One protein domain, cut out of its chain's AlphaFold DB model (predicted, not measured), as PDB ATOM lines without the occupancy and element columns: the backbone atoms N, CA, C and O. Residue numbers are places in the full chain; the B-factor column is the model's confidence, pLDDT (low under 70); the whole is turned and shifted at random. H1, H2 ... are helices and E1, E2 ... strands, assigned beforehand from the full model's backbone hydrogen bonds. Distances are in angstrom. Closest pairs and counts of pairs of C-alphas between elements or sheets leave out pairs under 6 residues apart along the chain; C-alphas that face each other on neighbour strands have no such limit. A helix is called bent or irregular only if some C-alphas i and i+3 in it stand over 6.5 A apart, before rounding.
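AT A GLANCE: This is residues 2 to 50 of the 420 residues of an uncharacterized protein of Polyporus brumalis (UniProt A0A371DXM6). A tiny two-stranded hairpin, E1 and E2, and one long helix, H1, form the two legs of an open arch, joined by the long link that spans the gap between them. Near the hairpin, residues 2 to 3 pair with residues 20 to 21, while much of the helix leg stands free. The printed part has 49 residues, with two named strands and then one named helix along the chain; the sheet, in the order E1 - E2, is antiparallel, and the class is mixed, helices and strands. The whole is extended, with a radius of gyration of the C-alphas of 15.6 A, and flat, spanning 40 by 30 by 14 A.

IN THESE COORDINATES: E1 is residues 7 to 9 and begins at C-alpha 7 (-49.826, 31.968, 10.294). E2 is residues 12 to 14. H1, residues 28 to 46, measures 28.0 A from C-alpha 28 (-51.539, 33.586, 41.789) to C-alpha 46 (-26.014, 26.925, 32.305). It has a kink of 32 degrees near residue 35 and is irregular, but only just: C-alphas 32 and 35 are 7.0 A apart.

HOW THE PARTS SIT: E1 and E2 form a hairpin with a tight link, their directions 146 degrees apart. C-alphas 8 and 13 face each other at 4.4 A. N 9 and O 12, 2.9 A, and N 14 and O 7, 2.9 A, are within hydrogen-bond range. The short pairing of residues 2 to 3 with residues 20 to 21 is antiparallel. E1 and H1 are apart. In H1, 13 of 15 O i to N i+4 pairs are within hydrogen-bond range.

THE WHOLE: The two C-alphas farthest apart are those of Asn 5 and Glu 49, 40.9 A. The link from E2 to H1, residues 15 to 27, is long. Residues 24 to 39, of which 28 to 39 belong to H1, and residues 42 to 47, of which 42 to 46 belong to H1, stand free. The printed part has no cut. Its mean pLDDT is 92.5, and no printed residue is under 70.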
ATOM      1  N   ILE A   2     -55.453  35.556  24.020       93.94
ATOM      2  CA  ILE A   2     -56.185  35.154  22.815       93.94
ATOM      3  C   ILE A   2     -55.283  35.388  21.608       93.94
ATOM      4  O   ILE A   2     -54.636  36.426  21.509       93.94
ATOM      5  N   ILE A   3     -55.244  34.411  20.705       96.44
ATOM      6  CA  ILE A   3     -54.484  34.470  19.459       96.44
ATOM      7  C   ILE A   3     -55.481  34.474  18.291       96.44
ATOM      8  O   ILE A   3     -56.294  33.556  18.188       96.44
ATOM      9  N   LYS A   4     -55.424  35.483  17.414       97.38
ATOM     10  CA  LYS A   4     -56.308  35.642  16.242       97.38
ATOM     11  C   LYS A   4     -55.476  35.742  14.959       97.38
ATOM     12  O   LYS A   4     -54.468  36.436  14.939       97.38
ATOM     13  N   ASN A   5     -55.911  35.089  13.878       95.50
ATOM     14  CA  ASN A   5     -55.334  35.223  12.527       95.50
ATOM     15  C   ASN A   5     -53.814  34.962  12.423       95.50
ATOM     16  O   ASN A   5     -53.102  35.689  11.737       95.50
ATOM     17  N   VAL A   6     -53.299  33.925  13.095       97.56
ATOM     18  CA  VAL A   6     -51.862  33.595  13.079       97.56
ATOM     19  C   VAL A   6     -51.496  32.598  11.986       97.56
ATOM     20  O   VAL A   6     -52.111  31.542  11.845       97.56
ATOM     21  N   THR A   7     -50.416  32.896  11.263       97.50
ATOM     22  CA  THR A   7     -49.826  31.968  10.294       97.50
ATOM     23  C   THR A   7     -49.005  30.899  11.015       97.50
ATOM     24  O   THR A   7     -48.044  31.208  11.719       97.50
ATOM     25  N   VAL A   8     -49.338  29.623  10.807       97.38
ATOM     26  CA  VAL A   8     -48.584  28.489  11.364       97.38
ATOM     27  C   VAL A   8     -47.750  27.827  10.268       97.38
ATOM     28  O   VAL A   8     -48.285  27.332   9.275       97.38
ATOM     29  N   ARG A   9     -46.425  27.778  10.444       97.12
ATOM     30  CA  ARG A   9     -45.493  27.096   9.531       97.12
ATOM     31  C   ARG A   9     -44.618  26.127  10.314       97.12
ATOM     32  O   ARG A   9     -43.955  26.517  11.263       97.12
ATOM     33  N   ARG A  10     -44.597  24.854   9.900       96.50
ATOM     34  CA  ARG A  10     -43.794  23.786  10.540       96.50
ATOM     35  C   ARG A  10     -44.063  23.627  12.047       96.50
ATOM     36  O   ARG A  10     -43.141  23.398  12.818       96.50
ATOM     37  N   GLY A  11     -45.319  23.782  12.465       95.12
ATOM     38  CA  GLY A  11     -45.699  23.716  13.882       95.12
ATOM     39  C   GLY A  11     -45.305  24.949  14.702       95.12
ATOM     40  O   GLY A  11     -45.540  24.965  15.902       95.12
ATOM     41  N   GLN A  12     -44.743  25.985  14.073       95.38
ATOM     42  CA  GLN A  12     -44.426  27.256  14.717       95.38
ATOM     43  C   GLN A  12     -45.449  28.315  14.304       95.38
ATOM     44  O   GLN A  12     -45.704  28.521  13.115       95.38
ATOM     45  N   ALA A  13     -46.045  28.966  15.298       97.25
ATOM     46  CA  ALA A  13     -46.989  30.060  15.132       97.25
ATOM     47  C   ALA A  13     -46.218  31.387  15.007       97.25
ATOM     48  O   ALA A  13     -45.459  31.744  15.905       97.25
ATOM     49  N   GLN A  14     -46.377  32.101  13.890       97.25
ATOM     50  CA  GLN A  14     -45.761  33.415  13.679       97.25
ATOM     51  C   GLN A  14     -46.650  34.489  14.303       97.25
ATOM     52  O   GLN A  14     -47.651  34.898  13.716       97.25
ATOM     53  N   LEU A  15     -46.318  34.885  15.530       97.38
ATOM     54  CA  LEU A  15     -47.100  35.848  16.295       97.38
ATOM     55  C   LEU A  15     -46.710  37.280  15.906       97.38
ATOM     56  O   LEU A  15     -45.620  37.739  16.235       97.38
ATOM     57  N   GLU A  16     -47.607  37.988  15.222       96.62
ATOM     58  CA  GLU A  16     -47.520  39.444  15.060       96.62
ATOM     59  C   GLU A  16     -48.272  40.146  16.203       96.62
ATOM     60  O   GLU A  16     -49.264  39.602  16.690       96.62
ATOM     61  N   PRO A  17     -47.890  41.371  16.612       96.69
ATOM     62  CA  PRO A  17     -48.574  42.085  17.696       96.69
ATOM     63  C   PRO A  17     -50.088  42.239  17.483       96.69
ATOM     64  O   PRO A  17     -50.860  42.130  18.427       96.69
ATOM     65  N   ARG A  18     -50.529  42.412  16.228       96.56
ATOM     66  CA  ARG A  18     -51.955  42.528  15.853       96.56
ATOM     67  C   ARG A  18     -52.759  41.248  16.095       96.56
ATOM     68  O   ARG A  18     -53.982  41.288  16.154       96.56
ATOM     69  N   CYS A  19     -52.072  40.117  16.197       96.19
ATOM     70  CA  CYS A  19     -52.660  38.796  16.344       96.19
ATOM     71  C   CYS A  19     -52.771  38.348  17.807       96.19
ATOM     72  O   CYS A  19     -53.280  37.256  18.060       96.19
ATOM     73  N   ILE A  20     -52.278  39.143  18.761       96.25
ATOM     74  CA  ILE A  20     -52.211  38.782  20.179       96.25
ATOM     75  C   ILE A  20     -53.063  39.755  20.989       96.25
ATOM     76  O   ILE A  20     -52.860  40.962  20.949       96.25
ATOM     77  N   GLU A  21     -53.981  39.216  21.784       95.69
ATOM     78  CA  GLU A  21     -54.767  39.974  22.752       95.69
ATOM     79  C   GLU A  21     -54.490  39.412  24.155       95.69
ATOM     80  O   GLU A  21     -54.837  38.270  24.502       95.69
ATOM     81  N   LEU A  22     -53.783  40.192  24.971       93.12
ATOM     82  CA  LEU A  22     -53.403  39.798  26.324       93.12
ATOM     83  C   LEU A  22     -54.574  40.044  27.280       93.12
ATOM     84  O   LEU A  22     -54.787  41.152  27.745       93.12
ATOM     85  N   LYS A  23     -55.317  38.985  27.615       89.94
ATOM     86  CA  LYS A  23     -56.447  39.051  28.561       89.94
ATOM     87  C   LYS A  23     -56.082  39.216  30.048       89.94
ATOM     88  O   LYS A  23     -56.963  39.109  30.885       89.94
ATOM     89  N   GLY A  24     -54.814  39.457  30.388       80.50
ATOM     90  CA  GLY A  24     -54.409  39.863  31.743       80.50
ATOM     91  C   GLY A  24     -54.840  38.956  32.906       80.50
ATOM     92  O   GLY A  24     -54.927  39.435  34.028       80.50
ATOM     93  N   HIS A  25     -55.126  37.668  32.682       79.38
ATOM     94  CA  HIS A  25     -55.472  36.769  33.783       79.38
ATOM     95  C   HIS A  25     -54.226  36.473  34.613       79.38
ATOM     96  O   HIS A  25     -53.298  35.819  34.131       79.38
ATOM     97  N   ARG A  26     -54.219  36.983  35.843       72.62
ATOM     98  CA  ARG A  26     -53.226  36.657  36.859       72.62
ATOM     99  C   ARG A  26     -53.667  35.368  37.543       72.62
ATOM    100  O   ARG A  26     -54.788  35.279  38.030       72.62
ATOM    101  N   THR A  27     -52.809  34.364  37.520       80.69
ATOM    102  CA  THR A  27     -52.987  33.115  38.269       80.69
ATOM    103  C   THR A  27     -51.963  33.157  39.387       80.69
ATOM    104  O   THR A  27     -50.778  33.023  39.084       80.69
ATOM    105  N   ALA A  28     -52.409  33.415  40.621       84.31
ATOM    106  CA  ALA A  28     -51.539  33.586  41.789       84.31
ATOM    107  C   ALA A  28     -50.542  32.422  41.915       84.31
ATOM    108  O   ALA A  28     -49.336  32.650  41.905       84.31
ATOM    109  N   ASP A  29     -51.030  31.188  41.793       79.12
ATOM    110  CA  ASP A  29     -50.225  29.961  41.873       79.12
ATOM    111  C   ASP A  29     -49.112  29.888  40.811       79.12
ATOM    112  O   ASP A  29     -48.059  29.278  41.003       79.12
ATOM    113  N   ARG A  30     -49.341  30.494  39.639       83.00
ATOM    114  CA  ARG A  30     -48.350  30.520  38.555       83.00
ATOM    115  C   ARG A  30     -47.317  31.615  38.770       83.00
ATOM    116  O   ARG A  30     -46.192  31.441  38.312       83.00
ATOM    117  N   ASP A  31     -47.707  32.729  39.385       88.38
ATOM    118  CA  ASP A  31     -46.789  33.814  39.730       88.38
ATOM    119  C   ASP A  31     -45.842  33.360  40.846       88.38
ATOM    120  O   ASP A  31     -44.638  33.561  40.705       88.38
ATOM    121  N   GLU A  32     -46.346  32.645  41.856       91.38
ATOM    122  CA  GLU A  32     -45.527  32.034  42.916       91.38
ATOM    123  C   GLU A  32     -44.481  31.071  42.335       91.38
ATOM    124  O   GLU A  32     -43.292  31.186  42.612       91.38
ATOM    125  N   LYS A  33     -44.884  30.187  41.413       91.25
ATOM    126  CA  LYS A  33     -43.968  29.222  40.774       91.25
ATOM    127  C   LYS A  33     -43.129  29.819  39.638       91.25
ATOM    128  O   LYS A  33     -42.330  29.107  39.017       91.25
ATOM    129  N   ARG A  34     -43.325  31.095  39.282       91.38
ATOM    130  CA  ARG A  34     -42.695  31.704  38.097       91.38
ATOM    131  C   ARG A  34     -41.189  31.824  38.268       91.38
ATOM    132  O   ARG A  34     -40.457  31.508  37.327       91.38
ATOM    133  N   GLU A  35     -40.756  32.285  39.433       93.75
ATOM    134  CA  GLU A  35     -39.342  32.486  39.748       93.75
ATOM    135  C   GLU A  35     -38.612  31.148  39.831       93.75
ATOM    136  O   GLU A  35     -37.614  30.965  39.137       93.75
ATOM    137  N   ASP A  36     -39.185  30.165  40.526       92.62
ATOM    138  CA  ASP A  36     -38.622  28.815  40.618       92.62
ATOM    139  C   ASP A  36     -38.483  28.152  39.248       92.62
ATOM    140  O   ASP A  36     -37.429  27.614  38.897       92.62
ATOM    141  N   THR A  37     -39.525  28.245  38.414       92.62
ATOM    142  CA  THR A  37     -39.491  27.689  37.054       92.62
ATOM    143  C   THR A  37     -38.433  28.390  36.199       92.62
ATOM    144  O   THR A  37     -37.748  27.744  35.399       92.62
ATOM    145  N   PHE A  38     -38.283  29.708  36.359       95.31
ATOM    146  CA  PHE A  38     -37.286  30.495  35.641       95.31
ATOM    147  C   PHE A  38     -35.861  30.142  36.079       95.31
ATOM    148  O   PHE A  38     -35.023  29.858  35.221       95.31
ATOM    149  N   LEU A  39     -35.598  30.090  37.385       94.56
ATOM    150  CA  LEU A  39     -34.298  29.718  37.943       94.56
ATOM    151  C   LEU A  39     -33.923  28.290  37.555       94.56
ATOM    152  O   LEU A  39     -32.810  28.055  37.089       94.56
ATOM    153  N   ARG A  40     -34.865  27.348  37.640       93.94
ATOM    154  CA  ARG A  40     -34.664  25.967  37.191       93.94
ATOM    155  C   ARG A  40     -34.265  25.899  35.716       93.94
ATOM    156  O   ARG A  40     -33.294  25.230  35.365       93.94
ATOM    157  N   ALA A  41     -34.993  26.601  34.846       94.81
ATOM    158  CA  ALA A  41     -34.688  26.642  33.417       94.81
ATOM    159  C   ALA A  41     -33.341  27.324  33.126       94.81
ATOM    160  O   ALA A  41     -32.630  26.916  32.202       94.81
ATOM    161  N   LEU A  42     -32.982  28.346  33.906       96.69
ATOM    162  CA  LEU A  42     -31.706  29.043  33.801       96.69
ATOM    163  C   LEU A  42     -30.538  28.131  34.198       96.69
ATOM    164  O   LEU A  42     -29.596  28.009  33.417       96.69
ATOM    165  N   ARG A  43     -30.637  27.434  35.336       95.25
ATOM    166  CA  ARG A  43     -29.640  26.454  35.804       95.25
ATOM    167  C   ARG A  43     -29.404  25.349  34.777       95.25
ATOM    168  O   ARG A  43     -28.269  25.123  34.366       95.25
ATOM    169  N   LEU A  44     -30.484  24.770  34.240       93.81
ATOM    170  CA  LEU A  44     -30.402  23.775  33.163       93.81
ATOM    171  C   LEU A  44     -29.682  24.307  31.918       93.81
ATOM    172  O   LEU A  44     -28.909  23.586  31.291       93.81
ATOM    173  N   ARG A  45     -29.922  25.569  31.535       95.88
ATOM    174  CA  ARG A  45     -29.253  26.181  30.377       95.88
ATOM    175  C   ARG A  45     -27.773  26.465  30.639       95.88
ATOM    176  O   ARG A  45     -26.990  26.419  29.694       95.88
ATOM    177  N   LEU A  46     -27.405  26.756  31.883       96.94
ATOM    178  CA  LEU A  46     -26.014  26.925  32.305       96.94
ATOM    179  C   LEU A  46     -25.284  25.585  32.495       96.94
ATOM    180  O   LEU A  46     -24.074  25.586  32.687       96.94
ATOM    181  N   GLY A  47     -25.993  24.456  32.383       94.19
ATOM    182  CA  GLY A  47     -25.425  23.125  32.585       94.19
ATOM    183  C   GLY A  47     -25.149  22.809  34.053       94.19
ATOM    184  O   GLY A  47     -24.391  21.889  34.337       94.19
ATOM    185  N   GLU A  48     -25.743  23.569  34.975       95.38
ATOM    186  CA  GLU A  48     -25.709  23.245  36.394       95.38
ATOM    187  C   GLU A  48     -26.637  22.047  36.612       95.38
ATOM    188  O   GLU A  48     -27.822  22.092  36.257       95.38
ATOM    189  N   GLU A  49     -26.080  20.947  37.122       87.62
ATOM    190  CA  GLU A  49     -26.868  19.776  37.484       87.62
ATOM    191  C   GLU A  49     -27.901  20.223  38.511       87.62
ATOM    192  O   GLU A  49     -27.561  20.768  39.564       87.62
ATOM    193  N   LEU A  50     -29.181  20.068  38.162       85.81
ATOM    194  CA  LEU A  50     -30.237  20.349  39.114       85.81
ATOM    195  C   LEU A  50     -29.979  19.426  40.307       85.81
ATOM    196  O   LEU A  50     -29.880  18.220  40.063       85.81
TER     197      LEU A  50